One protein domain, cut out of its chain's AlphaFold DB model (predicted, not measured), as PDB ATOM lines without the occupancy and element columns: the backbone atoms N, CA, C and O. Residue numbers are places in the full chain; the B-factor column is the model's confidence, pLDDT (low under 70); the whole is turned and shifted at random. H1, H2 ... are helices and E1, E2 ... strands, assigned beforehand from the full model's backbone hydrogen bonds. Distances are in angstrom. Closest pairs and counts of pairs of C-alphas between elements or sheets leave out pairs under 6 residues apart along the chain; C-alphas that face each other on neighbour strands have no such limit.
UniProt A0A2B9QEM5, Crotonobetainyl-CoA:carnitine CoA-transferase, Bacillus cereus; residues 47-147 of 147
ATOM      1  N   SER A  47      29.821  23.192 -47.794       80.88
ATOM      2  CA  SER A  47      29.459  24.572 -48.087       80.88
ATOM      3  C   SER A  47      30.136  25.542 -47.122       80.88
ATOM      4  O   SER A  47      30.291  25.259 -45.933       80.88
ATOM      5  N   ILE A  48      30.544  26.696 -47.649       78.31
ATOM      6  CA  ILE A  48      31.126  27.798 -46.883       78.31
ATOM      7  C   ILE A  48      30.179  28.995 -46.925       78.31
ATOM      8  O   ILE A  48      29.703  29.385 -47.995       78.31
ATOM      9  N   ASN A  49      29.884  29.577 -45.764       67.88
ATOM     10  CA  ASN A  49      29.060  30.778 -45.672       67.88
ATOM     11  C   ASN A  49      29.669  31.786 -44.684       67.88
ATOM     12  O   ASN A  49      29.771  31.466 -43.495       67.88
ATOM     13  N   PRO A  50      30.028  33.003 -45.129       68.81
ATOM     14  CA  PRO A  50      30.030  33.502 -46.514       68.81
ATOM     15  C   PRO A  50      31.234  32.996 -47.329       68.81
ATOM     16  O   PRO A  50      32.230  32.555 -46.763       68.81
ATOM     17  N   SER A  51      31.183  33.105 -48.663       65.00
ATOM     18  CA  SER A  51      32.380  33.023 -49.517       65.00
ATOM     19  C   SER A  51      33.308  34.189 -49.151       65.00
ATOM     20  O   SER A  51      33.030  35.336 -49.508       65.00
ATOM     21  N   VAL A  52      34.343  33.942 -48.345       62.78
ATOM     22  CA  VAL A  52      35.121  35.035 -47.744       62.78
ATOM     23  C   VAL A  52      36.110  35.600 -48.752       62.78
ATOM     24  O   VAL A  52      37.140  34.999 -49.033       62.78
ATOM     25  N   ILE A  53      35.821  36.799 -49.253       65.50
ATOM     26  CA  ILE A  53      36.813  37.657 -49.901       65.50
ATOM     27  C   ILE A  53      37.198  38.733 -48.887       65.50
ATOM     28  O   ILE A  53      36.362  39.551 -48.487       65.50
ATOM     29  N   ILE A  54      38.456  38.732 -48.451       73.25
ATOM     30  CA  ILE A  54      38.991  39.765 -47.562       73.25
ATOM     31  C   ILE A  54      39.585  40.866 -48.434       73.25
ATOM     32  O   ILE A  54      40.675  40.724 -48.974       73.25
ATOM     33  N   ASN A  55      38.853  41.969 -48.593       74.06
ATOM     34  CA  ASN A  55      39.377  43.138 -49.290       74.06
ATOM     35  C   ASN A  55      40.172  44.012 -48.311       74.06
ATOM     36  O   ASN A  55      39.610  44.571 -47.366       74.06
ATOM     37  N   VAL A  56      41.477  44.101 -48.545       76.56
ATOM     38  CA  VAL A  56      42.427  44.873 -47.745       76.56
ATOM     39  C   VAL A  56      42.573  46.251 -48.393       76.56
ATOM     40  O   VAL A  56      43.349  46.430 -49.328       76.56
ATOM     41  N   LYS A  57      41.794  47.232 -47.927       79.75
ATOM     42  CA  LYS A  57      41.799  48.600 -48.466       79.75
ATOM     43  C   LYS A  57      41.924  49.631 -47.347       79.75
ATOM     44  O   LYS A  57      41.303  49.472 -46.302       79.75
ATOM     45  N   ASP A  58      42.684  50.697 -47.609       82.25
ATOM     46  CA  ASP A  58      42.821  51.878 -46.741       82.25
ATOM     47  C   ASP A  58      43.278  51.545 -45.303       82.25
ATOM     48  O   ASP A  58      42.915  52.238 -44.351       82.25
ATOM     49  N   LEU A  59      44.080  50.486 -45.146       83.81
ATOM     50  CA  LEU A  59      44.642  50.083 -43.857       83.81
ATOM     51  C   LEU A  59      45.914  50.858 -43.525       83.81
ATOM     52  O   LEU A  59      46.745  51.128 -44.394       83.81
ATOM     53  N   LYS A  60      46.095  51.151 -42.238       86.06
ATOM     54  CA  LYS A  60      47.371  51.602 -41.665       86.06
ATOM     55  C   LYS A  60      48.018  50.487 -40.830       86.06
ATOM     56  O   LYS A  60      47.317  49.581 -40.377       86.06
ATOM     57  N   PRO A  61      49.339  50.559 -40.567       88.69
ATOM     58  CA  PRO A  61      49.999  49.617 -39.669       88.69
ATOM     59  C   PRO A  61      49.290  49.529 -38.311       88.69
ATOM     60  O   PRO A  61      48.991  50.552 -37.690       88.69
ATOM     61  N   GLY A  62      49.027  48.299 -37.866       87.31
ATOM     62  CA  GLY A  62      48.299  48.002 -36.631       87.31
ATOM     63  C   GLY A  62      46.784  47.840 -36.790       87.31
ATOM     64  O   GLY A  62      46.134  47.457 -35.820       87.31
ATOM     65  N   ASP A  63      46.215  48.093 -37.974       89.38
ATOM     66  CA  ASP A  63      44.814  47.757 -38.230       89.38
ATOM     67  C   ASP A  63      44.615  46.235 -38.303       89.38
ATOM     68  O   ASP A  63      45.466  45.488 -38.787       89.38
ATOM     69  N   LEU A  64      43.452  45.787 -37.829       88.00
ATOM     70  CA  LEU A  64      43.055  44.385 -37.784       88.00
ATOM     71  C   LEU A  64      41.748  44.207 -38.555       88.00
ATOM     72  O   LEU A  64      40.804  44.983 -38.390       88.00
ATOM     73  N   ILE A  65      41.685  43.164 -39.381       86.19
ATOM     74  CA  ILE A  65      40.457  42.733 -40.046       86.19
ATOM     75  C   ILE A  65      40.176  41.300 -39.618       86.19
ATOM     76  O   ILE A  65      40.891  40.382 -40.003       86.19
ATOM     77  N   GLU A  66      39.086  41.110 -38.883       84.94
ATOM     78  CA  GLU A  66      38.577  39.782 -38.555       84.94
ATOM     79  C   GLU A  66      37.416  39.412 -39.481       84.94
ATOM     80  O   GLU A  66      36.546  40.242 -39.793       84.94
ATOM     81  N   ARG A  67      37.400  38.163 -39.953       84.19
ATOM     82  CA  ARG A  67      36.310  37.608 -40.757       84.19
ATOM     83  C   ARG A  67      35.975  36.206 -40.284       84.19
ATOM     84  O   ARG A  67      36.830  35.332 -40.265       84.19
ATOM     85  N   ASN A  68      34.696  36.015 -39.988       82.25
ATOM     86  CA  ASN A  68      34.144  34.746 -39.549       82.25
ATOM     87  C   ASN A  68      33.420  34.068 -40.714       82.25
ATOM     88  O   ASN A  68      32.663  34.712 -41.446       82.25
ATOM     89  N   PHE A  69      33.646  32.768 -40.873       80.50
ATOM     90  CA  PHE A  69      32.921  31.921 -41.811       80.50
ATOM     91  C   PHE A  69      32.552  30.605 -41.157       80.50
ATOM     92  O   PHE A  69      33.262  30.093 -40.295       80.50
ATOM     93  N   LYS A  70      31.417  30.059 -41.585       80.81
ATOM     94  CA  LYS A  70      30.949  28.756 -41.145       80.81
ATOM     95  C   LYS A  70      31.190  27.739 -42.250       80.81
ATOM     96  O   LYS A  70      30.759  27.945 -43.387       80.81
ATOM     97  N   LEU A  71      31.860  26.650 -41.888       81.94
ATOM     98  CA  LEU A  71      31.907  25.428 -42.680       81.94
ATOM     99  C   LEU A  71      30.711  24.563 -42.282       81.94
ATOM    100  O   LEU A  71      30.480  24.321 -41.099       81.94
ATOM    101  N   GLU A  72      29.929  24.141 -43.266       83.25
ATOM    102  CA  GLU A  72      28.731  23.329 -43.066       83.25
ATOM    103  C   GLU A  72      28.769  22.130 -44.011       83.25
ATOM    104  O   GLU A  72      28.859  22.301 -45.232       83.25
ATOM    105  N   ASN A  73      28.682  20.928 -43.440       84.88
ATOM    106  CA  ASN A  73      28.503  19.691 -44.186       84.88
ATOM    107  C   ASN A  73      27.012  19.512 -44.505       84.88
ATOM    108  O   ASN A  73      26.215  19.184 -43.633       84.88
ATOM    109  N   LYS A  74      26.629  19.761 -45.758       87.12
ATOM    110  CA  LYS A  74      25.271  19.516 -46.277       87.12
ATOM    111  C   LYS A  74      25.122  18.121 -46.882       87.12
ATOM    112  O   LYS A  74      24.050  17.772 -47.380       87.12
ATOM    113  N   GLY A  75      26.208  17.353 -46.881       84.75
ATOM    114  CA  GLY A  75      26.246  15.984 -47.348       84.75
ATOM    115  C   GLY A  75      25.629  15.006 -46.356       84.75
ATOM    116  O   GLY A  75      25.086  15.373 -45.317       84.75
ATOM    117  N   THR A  76      25.731  13.726 -46.692       84.19
ATOM    118  CA  THR A  76      25.337  12.619 -45.808       84.19
ATOM    119  C   THR A  76      26.531  11.819 -45.292       84.19
ATOM    120  O   THR A  76      26.341  10.862 -44.546       84.19
ATOM    121  N   LEU A  77      27.751  12.181 -45.705       85.62
ATOM    122  CA  LEU A  77      29.000  11.564 -45.263       85.62
ATOM    123  C   LEU A  77      29.743  12.477 -44.295       85.62
ATOM    124  O   LEU A  77      29.864  13.675 -44.548       85.62
ATOM    125  N   ASP A  78      30.317  11.888 -43.251       84.00
ATOM    126  CA  ASP A  78      31.173  12.603 -42.308       84.00
ATOM    127  C   ASP A  78      32.464  13.068 -42.995       84.00
ATOM    128  O   ASP A  78      33.148  12.307 -43.690       84.00
ATOM    129  N   ILE A  79      32.817  14.335 -42.785       82.44
ATOM    130  CA  ILE A  79      34.033  14.935 -43.338       82.44
ATOM    131  C   ILE A  79      35.108  14.923 -42.257       82.44
ATOM    132  O   ILE A  79      35.004  15.643 -41.271       82.44
ATOM    133  N   ALA A  80      36.161  14.128 -42.457       80.31
ATOM    134  CA  ALA A  80      37.250  14.010 -41.484       80.31
ATOM    135  C   ALA A  80      38.253  15.177 -41.535       80.31
ATOM    136  O   ALA A  80      38.875  15.517 -40.527       80.31
ATOM    137  N   LYS A  81      38.481  15.748 -42.726       78.19
ATOM    138  CA  LYS A  81      39.474  16.805 -42.954       78.19
ATOM    139  C   LYS A  81      39.003  17.789 -44.010       78.19
ATOM    140  O   LYS A  81      38.497  17.378 -45.052       78.19
ATOM    141  N   VAL A  82      39.266  19.067 -43.761       79.38
ATOM    142  CA  VAL A  82      39.071  20.155 -44.718       79.38
ATOM    143  C   VAL A  82      40.410  20.849 -44.938       79.38
ATOM    144  O   VAL A  82      41.035  21.331 -43.993       79.38
ATOM    145  N   ALA A  83      40.860  20.886 -46.190       78.88
ATOM    146  CA  ALA A  83      41.998  21.699 -46.597       78.88
ATOM    147  C   ALA A  83      41.484  23.073 -47.038       78.88
ATOM    148  O   ALA A  83      40.643  23.156 -47.932       78.88
ATOM    149  N   LEU A  84      41.968  24.134 -46.394       77.88
ATOM    150  CA  LEU A  84      41.665  25.506 -46.789       77.88
ATOM    151  C   LEU A  84      42.825  26.043 -47.624       77.88
ATOM    152  O   LEU A  84      43.923  26.270 -47.114       77.88
ATOM    153  N   GLU A  85      42.573  26.244 -48.912       76.81
ATOM    154  CA  GLU A  85      43.510  26.916 -49.807       76.81
ATOM    155  C   GLU A  85      43.278  28.424 -49.743       76.81
ATOM    156  O   GLU A  85      42.148  28.902 -49.849       76.81
ATOM    157  N   THR A  86      44.359  29.177 -49.548       78.75
ATOM    158  CA  THR A  86      44.332  30.640 -49.534       78.75
ATOM    159  C   THR A  86      45.278  31.141 -50.608       78.75
ATOM    160  O   THR A  86      46.448  30.772 -50.625       78.75
ATOM    161  N   SER A  87      44.777  31.994 -51.490       80.94
ATOM    162  CA  SER A  87      45.589  32.729 -52.451       80.94
ATOM    163  C   SER A  87      45.498  34.220 -52.160       80.94
ATOM    164  O   SER A  87      44.516  34.704 -51.590       80.94
ATOM    165  N   TYR A  88      46.534  34.953 -52.547       85.31
ATOM    166  CA  TYR A  88      46.551  36.403 -52.460       85.31
ATOM    167  C   TYR A  88      47.052  36.990 -53.775       85.31
ATOM    168  O   TYR A  88      47.807  36.359 -54.515       85.31
ATOM    169  N   GLU A  89      46.604  38.206 -54.059       84.25
ATOM    170  CA  GLU A  89      47.062  39.003 -55.186       84.25
ATOM    171  C   GLU A  89      47.353  40.409 -54.670       84.25
ATOM    172  O   GLU A  89      46.547  40.991 -53.940       84.25
ATOM    173  N   VAL A  90      48.508  40.953 -55.050       84.44
ATOM    174  CA  VAL A  90      48.874  42.339 -54.759       84.44
ATOM    175  C   VAL A  90      48.889  43.115 -56.064       84.44
ATOM    176  O   VAL A  90      49.663  42.828 -56.974       84.44
ATOM    177  N   THR A  91      48.020  44.120 -56.149       85.00
ATOM    178  CA  THR A  91      47.970  45.043 -57.284       85.00
ATOM    179  C   THR A  91      48.625  46.366 -56.903       85.00
ATOM    180  O   THR A  91      48.028  47.169 -56.182       85.00
ATOM    181  N   ASP A  92      49.816  46.644 -57.437       83.06
ATOM    182  CA  ASP A  92      50.401  47.987 -57.365       83.06
ATOM    183  C   ASP A  92      49.936  48.847 -58.550       83.06
ATOM    184  O   ASP A  92      50.542  48.879 -59.623       83.06
ATOM    185  N   ALA A  93      48.835  49.571 -58.348       84.19
ATOM    186  CA  ALA A  93      48.278  50.460 -59.364       84.19
ATOM    187  C   ALA A  93      49.135  51.714 -59.634       84.19
ATOM    188  O   ALA A  93      48.939  52.366 -60.660       84.19
ATOM    189  N   LYS A  94      50.032  52.099 -58.714       85.75
ATOM    190  CA  LYS A  94      50.815  53.348 -58.790       85.75
ATOM    191  C   LYS A  94      52.305  53.119 -59.054       85.75
ATOM    192  O   LYS A  94      53.000  54.103 -59.297       85.75
ATOM    193  N   GLN A  95      52.769  51.868 -59.043       84.12
ATOM    194  CA  GLN A  95      54.169  51.477 -59.251       84.12
ATOM    195  C   GLN A  95      55.130  52.205 -58.301       84.12
ATOM    196  O   GLN A  95      56.207  52.646 -58.701       84.12
ATOM    197  N   ASN A  96      54.706  52.405 -57.053       85.12
ATOM    198  CA  ASN A  96      55.416  53.226 -56.073       85.12
ATOM    199  C   ASN A  96      55.855  52.443 -54.828       85.12
ATOM    200  O   ASN A  96      56.162  53.065 -53.811       85.12
ATOM    201  N   ASN A  97      55.879  51.112 -54.915       81.25
ATOM    202  CA  ASN A  97      56.323  50.212 -53.851       81.25
ATOM    203  C   ASN A  97      57.777  49.718 -54.001       81.25
ATOM    204  O   ASN A  97      58.198  48.885 -53.215       81.25
ATOM    205  N   ASP A  98      58.532  50.170 -55.011       85.56
ATOM    206  CA  ASP A  98      59.925  49.741 -55.270       85.56
ATOM    207  C   ASP A  98      60.119  48.205 -55.328       85.56
ATOM    208  O   ASP A  98      61.163  47.668 -54.966       85.56
ATOM    209  N   GLY A  99      59.091  47.473 -55.776       82.38
ATOM    210  CA  GLY A  99      59.115  46.008 -55.842       82.38
ATOM    211  C   GLY A  99      58.838  45.294 -54.513       82.38
ATOM    212  O   GLY A  99      58.972  44.074 -54.452       82.38
ATOM    213  N   GLU A 100      58.438  46.020 -53.469       87.62
ATOM    214  CA  GLU A 100      58.055  45.469 -52.168       87.62
ATOM    215  C   GLU A 100      56.692  44.755 -52.223       87.62
ATOM    216  O   GLU A 100      55.710  45.289 -52.753       87.62
ATOM    217  N   ASP A 101      56.606  43.552 -51.643       87.25
ATOM    218  CA  ASP A 101      55.346  42.820 -51.510       87.25
ATOM    219  C   ASP A 101      54.610  43.257 -50.233       87.25
ATOM    220  O   ASP A 101      55.070  43.034 -49.113       87.25
ATOM    221  N   LEU A 102      53.419  43.844 -50.387       86.88
ATOM    222  CA  LEU A 102      52.564  44.194 -49.250       86.88
ATOM    223  C   LEU A 102      52.185  42.955 -48.414       86.88
ATOM    224  O   LEU A 102      51.938  43.076 -47.213       86.88
ATOM    225  N   GLY A 103      52.173  41.767 -49.024       87.69
ATOM    226  CA  GLY A 103      51.925  40.500 -48.348       87.69
ATOM    227  C   GLY A 103      52.949  40.159 -47.261       87.69
ATOM    228  O   GLY A 103      52.589  39.490 -46.292       87.69
ATOM    229  N   ASP A 104      54.182  40.672 -47.345       90.12
ATOM    230  CA  ASP A 104      55.210  40.457 -46.314       90.12
ATOM    231  C   ASP A 104      54.917  41.197 -45.002       90.12
ATOM    232  O   ASP A 104      55.438  40.829 -43.943       90.12
ATOM    233  N   HIS A 105      54.065  42.221 -45.066       89.06
ATOM    234  CA  HIS A 105      53.709  43.093 -43.944       89.06
ATOM    235  C   HIS A 105      52.332  42.792 -43.353       89.06
ATOM    236  O   HIS A 105      51.909  43.445 -42.397       89.06
ATOM    237  N   ILE A 106      51.622  41.808 -43.905       88.69
ATOM    238  CA  ILE A 106      50.312  41.374 -43.423       88.69
ATOM    239  C   ILE A 106      50.477  40.023 -42.739       88.69
ATOM    240  O   ILE A 106      50.889  39.046 -43.359       88.69
ATOM    241  N   ILE A 107      50.114  39.963 -41.460       89.94
ATOM    242  CA  ILE A 107      50.047  38.708 -40.713       89.94
ATOM    243  C   ILE A 107      48.638  38.142 -40.851       89.94
ATOM    244  O   ILE A 107      47.652  38.814 -40.547       89.94
ATOM    245  N   VAL A 108      48.555  36.891 -41.282       88.62
ATOM    246  CA  VAL A 108      47.320  36.116 -41.362       88.62
ATOM    247  C   VAL A 108      47.288  35.146 -40.193       88.62
ATOM    248  O   VAL A 108      48.232  34.388 -39.974       88.62
ATOM    249  N   LYS A 109      46.178  35.162 -39.453       87.31
ATOM    250  CA  LYS A 109      45.907  34.222 -38.365       87.31
ATOM    251  C   LYS A 109      44.678  33.399 -38.713       87.31
ATOM    252  O   LYS A 109      43.626  33.960 -39.013       87.31
ATOM    253  N   PHE A 110      44.814  32.081 -38.659       84.69
ATOM    254  CA  PHE A 110      43.698  31.156 -38.800       84.69
ATOM    255  C   PHE A 110      43.161  30.836 -37.417       84.69
ATOM    256  O   PHE A 110      43.885  30.309 -36.570       84.69
ATOM    257  N   LEU A 111      41.900  31.190 -37.200       84.31
ATOM    258  CA  LEU A 111      41.225  31.068 -35.917       84.31
ATOM    259  C   LEU A 111      40.175  29.959 -36.004       84.31
ATOM    260  O   LEU A 111      39.495  29.828 -37.024       84.31
ATOM    261  N   VAL A 112      40.023  29.184 -34.934       82.88
ATOM    262  CA  VAL A 112      38.929  28.223 -34.772       82.88
ATOM    263  C   VAL A 112      38.098  28.581 -33.550       82.88
ATOM    264  O   VAL A 112      38.636  28.933 -32.507       82.88
ATOM    265  N   ASN A 113      36.779  28.484 -33.679       81.00
ATOM    266  CA  ASN A 113      35.847  28.618 -32.568       81.00
ATOM    267  C   ASN A 113      35.082  27.297 -32.418       81.00
ATOM    268  O   ASN A 113      34.027  27.105 -33.022       81.00
ATOM    269  N   ASP A 114      35.663  26.359 -31.669       76.94
ATOM    270  CA  ASP A 114      35.097  25.034 -31.379       76.94
ATOM    271  C   ASP A 114      34.560  24.918 -29.935       76.94
ATOM    272  O   ASP A 114      34.206  23.832 -29.470       76.94
ATOM    273  N   GLY A 115      34.511  26.041 -29.210       74.94
ATOM    274  CA  GLY A 115      34.120  26.094 -27.803       74.94
ATOM    275  C   GLY A 115      35.158  25.535 -26.821       74.94
ATOM    276  O   GLY A 115      34.832  25.387 -25.642       74.94
ATOM    277  N   LYS A 116      36.388  25.227 -27.262       71.94
ATOM    278  CA  LYS A 116      37.488  24.737 -26.413       71.94
ATOM    279  C   LYS A 116      38.749  25.611 -26.528       71.94
ATOM    280  O   LYS A 116      39.831  25.088 -26.785       71.94
ATOM    281  N   PRO A 117      38.649  26.929 -26.302       78.00
ATOM    282  CA  PRO A 117      39.804  27.810 -26.398       78.00
ATOM    283  C   PRO A 117      40.860  27.436 -25.344       78.00
ATOM    284  O   PRO A 117      40.538  27.178 -24.180       78.00
ATOM    285  N   SER A 118      42.136  27.450 -25.739       77.94
ATOM    286  CA  SER A 118      43.276  27.215 -24.837       77.94
ATOM    287  C   SER A 118      43.296  28.169 -23.629       77.94
ATOM    288  O   SER A 118      43.762  27.812 -22.546       77.94
ATOM    289  N   ASN A 119      42.761  29.378 -23.797       78.31
ATOM    290  CA  ASN A 119      42.527  30.340 -22.730       78.31
ATOM    291  C   ASN A 119      41.012  30.491 -22.513       78.31
ATOM    292  O   ASN A 119      40.304  30.868 -23.442       78.31
ATOM    293  N   PRO A 120      40.498  30.273 -21.292       77.44
ATOM    294  CA  PRO A 120      39.063  30.328 -21.011       77.44
ATOM    295  C   PRO A 120      38.434  31.726 -21.142       77.44
ATOM    296  O   PRO A 120      37.218  31.846 -21.014       77.44
ATOM    297  N   ASN A 121      39.233  32.777 -21.352       81.38
ATOM    298  CA  ASN A 121      38.739  34.132 -21.618       81.38
ATOM    299  C   ASN A 121      38.663  34.475 -23.112       81.38
ATOM    300  O   ASN A 121      38.141  35.538 -23.446       81.38
ATOM    301  N   ASP A 122      39.183  33.609 -23.980       80.12
ATOM    302  CA  ASP A 122      39.156  33.812 -25.425       80.12
ATOM    303  C   ASP A 122      37.936  33.090 -26.012       80.12
ATOM    304  O   ASP A 122      37.461  32.098 -25.465       80.12
ATOM    305  N   ASP A 123      37.393  33.591 -27.116       81.94
ATOM    306  CA  ASP A 123      36.274  32.977 -27.844       81.94
ATOM    307  C   ASP A 123      36.736  32.153 -29.057       81.94
ATOM    308  O   ASP A 123      35.915  31.564 -29.759       81.94
ATOM    309  N   HIS A 124      38.046  32.086 -29.294       84.19
ATOM    310  CA  HIS A 124      38.669  31.353 -30.388       84.19
ATOM    311  C   HIS A 124      40.084  30.885 -30.018       84.19
ATOM    312  O   HIS A 124      40.698  31.366 -29.068       84.19
ATOM    313  N   GLU A 125      40.626  29.957 -30.802       84.44
ATOM    314  CA  GLU A 125      42.008  29.493 -30.727       84.44
ATOM    315  C   GLU A 125      42.748  29.794 -32.036       84.44
ATOM    316  O   GLU A 125      42.207  29.614 -33.128       84.44
ATOM    317  N   ILE A 126      43.998  30.257 -31.931       83.94
ATOM    318  CA  ILE A 126      44.873  30.472 -33.089       83.94
ATOM    319  C   ILE A 126      45.470  29.122 -33.491       83.94
ATOM    320  O   ILE A 126      46.330  28.586 -32.795       83.94
ATOM    321  N   LEU A 127      45.047  28.596 -34.637       80.44
ATOM    322  CA  LEU A 127      45.582  27.354 -35.196       80.44
ATOM    323  C   LEU A 127      46.929  27.565 -35.880       80.44
ATOM    324  O   LEU A 127      47.819  26.718 -35.808       80.44
ATOM    325  N   TRP A 128      47.058  28.682 -36.593       82.56
ATOM    326  CA  TRP A 128      48.245  28.997 -37.372       82.56
ATOM    327  C   TRP A 128      48.367  30.498 -37.599       82.56
ATOM    328  O   TRP A 128      47.368  31.199 -37.765       82.56
ATOM    329  N   GLU A 129      49.604  30.973 -37.624       86.81
ATOM    330  CA  GLU A 129      49.966  32.357 -37.888       86.81
ATOM    331  C   GLU A 129      51.112  32.371 -38.899       86.81
ATOM    332  O   GLU A 129      52.099  31.652 -38.733       86.81
ATOM    333  N   THR A 130      50.967  33.165 -39.956       88.81
ATOM    334  CA  THR A 130      51.981  33.319 -41.003       88.81
ATOM    335  C   THR A 130      51.884  34.691 -41.665       88.81
ATOM    336  O   THR A 130      50.922  35.429 -41.443       88.81
ATOM    337  N   LYS A 131      52.855  35.042 -42.508       89.94
ATOM    338  CA  LYS A 131      52.725  36.183 -43.420       89.94
ATOM    339  C   LYS A 131      51.791  35.838 -44.574       89.94
ATOM    340  O   LYS A 131      51.749  34.694 -45.021       89.94
ATOM    341  N   LEU A 132      51.088  36.833 -45.108       88.44
ATOM    342  CA  LEU A 132      50.228  36.644 -46.275       88.44
ATOM    343  C   LEU A 132      51.030  36.124 -47.479       88.44
ATOM    344  O   LEU A 132      50.543  35.249 -48.189       88.44
ATOM    345  N   SER A 133      52.274  36.582 -47.649       88.00
ATOM    346  CA  SER A 133      53.187  36.102 -48.696       88.00
ATOM    347  C   SER A 133      53.553  34.617 -48.587       88.00
ATOM    348  O   SER A 133      53.847  33.961 -49.586       88.00
ATOM    349  N   GLU A 134      53.466  34.052 -47.385       86.00
ATOM    350  CA  GLU A 134      53.815  32.663 -47.080       86.00
ATOM    351  C   GLU A 134      52.577  31.754 -46.966       86.00
ATOM    352  O   GLU A 134      52.703  30.547 -46.762       86.00
ATOM    353  N   VAL A 135      51.361  32.292 -47.139       79.31
ATOM    354  CA  VAL A 135      50.104  31.553 -46.909       79.31
ATOM    355  C   VAL A 135      49.893  30.374 -47.870       79.31
ATOM    356  O   VAL A 135      49.128  29.457 -47.582       79.31
ATOM    357  N   ASN A 136      50.587  30.379 -49.009       67.69
ATOM    358  CA  ASN A 136      50.396  29.417 -50.091       67.69
ATOM    359  C   ASN A 136      51.168  28.094 -49.888       67.69
ATOM    360  O   ASN A 136      51.098  27.211 -50.744       67.69
ATOM    361  N   TYR A 137      51.940  27.938 -48.798       55.88
ATOM    362  CA  TYR A 137      52.744  26.731 -48.582       55.88
ATOM    363  C   TYR A 137      52.991  26.410 -47.096       55.88
ATOM    364  O   TYR A 137      53.698  27.168 -46.432       55.88
ATOM    365  N   PRO A 138      52.540  25.250 -46.569       53.25
ATOM    366  CA  PRO A 138      51.581  24.271 -47.110       53.25
ATOM    367  C   PRO A 138      50.105  24.667 -46.858       53.25
ATOM    368  O   PRO A 138      49.842  25.466 -45.961       53.25
ATOM    369  N   PRO A 139      49.124  24.085 -47.586       57.06
ATOM    370  CA  PRO A 139      47.706  24.327 -47.318       57.06
ATOM    371  C   PRO A 139      47.345  23.882 -45.897       57.06
ATOM    372  O   PRO A 139      47.647  22.752 -45.487       57.06
ATOM    373  N   LEU A 140      46.683  24.764 -45.146       63.41
ATOM    374  CA  LEU A 140      46.271  24.460 -43.784       63.41
ATOM    375  C   LEU A 140      45.207  23.355 -43.824       63.41
ATOM    376  O   LEU A 140      44.085  23.546 -44.300       63.41
ATOM    377  N   SER A 141      45.579  22.173 -43.338       59.44
ATOM    378  CA  SER A 141      44.667  21.040 -43.193       59.44
ATOM    379  C   SER A 141      44.055  21.075 -41.802       59.44
ATOM    380  O   SER A 141      44.693  20.671 -40.829       59.44
ATOM    381  N   ILE A 142      42.810  21.535 -41.703       63.00
ATOM    382  CA  ILE A 142      42.060  21.516 -40.450       63.00
ATOM    383  C   ILE A 142      41.341  20.167 -40.366       63.00
ATOM    384  O   ILE A 142      40.586  19.782 -41.262       63.00
ATOM    385  N   SER A 143      41.617  19.408 -39.306       58.88
ATOM    386  CA  SER A 143      40.921  18.148 -39.023       58.88
ATOM    387  C   SER A 143      39.868  18.415 -37.952       58.88
ATOM    388  O   SER A 143      40.222  18.656 -36.802       58.88
ATOM    389  N   TYR A 144      38.597  18.405 -38.337       61.31
ATOM    390  CA  TYR A 144      37.452  18.552 -37.440       61.31
ATOM    391  C   TYR A 144      36.330  17.642 -37.944       61.31
ATOM    392  O   TYR A 144      36.124  17.553 -39.154       61.31
ATOM    393  N   GLU A 145      35.617  16.979 -37.033       54.66
ATOM    394  CA  GLU A 145      34.412  16.222 -37.376       54.66
ATOM    395  C   GLU A 145      33.260  17.201 -37.622       54.66
ATOM    396  O   GLU A 145      32.600  17.657 -36.689       54.66
ATOM    397  N   LEU A 146      33.028  17.548 -38.891       56.03
ATOM    398  CA  LEU A 146      31.844  18.307 -39.298       56.03
ATOM    399  C   LEU A 146      30.611  17.405 -39.168       56.03
ATOM    400  O   LEU A 146      30.311  16.645 -40.091       56.03
ATOM    401  N   THR A 147      29.949  17.478 -38.010       50.00
ATOM    402  CA  THR A 147      28.642  16.848 -37.756       50.00
ATOM    403  C   THR A 147      27.510  17.593 -38.449       50.00
ATOM    404  O   THR A 147      27.596  18.842 -38.551       50.00
TER     405      THR A 147
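AT A GLANCE: This is residues 47 to 147 of the 147 residues of the protein "Crotonobetainyl-CoA:carnitine CoA-transferase" of Bacillus cereus (UniProt A0A2B9QEM5). With little regular structure, the domain is three separate two-stranded antiparallel ribbons amid long loops: E4-E5 nearest the middle, E1-E2 and E3-E6 toward one end. Helix H1 sits by one end of E4-E5, and residues 93 to 99 stick out. The 101 printed residues include E1, E2, E3, H1, E4, E5, E6 in chain order, mostly strand, with 30 residues in named elements. The whole is loose, radius of gyration of the C-alphas 16.1 A, spanning 51 by 32 by 23 A.

HOW THE PARTS SIT: E4, residues 107 to 112, and E5, residues 125 to 131, form an antiparallel hairpin at 159 degrees; N 110 and O 128, 2.8 A apart, are within hydrogen-bond range. H1, residues 102 to 105, is too short for an O i to N i+4 pair; its closest C-alphas with E5 are Asp 104 and Lys 131, 5.7 A. E3, residues 82 to 84, and E6, residues 140 to 142, are antiparallel, with N 84 and O 140 at 3.0 A. E1, residues 47 to 49, and E2, residues 70 to 73, form a hairpin, with N 49 and O 70 at 3.0 A, and are apart from E4 and E5.

IN THESE COORDINATES: E4 measures 16.4 A and E5 17.9 A. E1 begins at C-alpha 47 (29.459, 24.572, -48.087); E6 ends at C-alpha 142 (42.060, 21.516, -40.450).

THE WHOLE: The C-alphas farthest apart, of Thr 76 and Asp 98, are 51.6 A apart. The printed part has no cut. E1 to E2, E3 to H1 and E4 to E5 are long links. Residues 49 to 53 and 136 to 147 have pLDDT under 70.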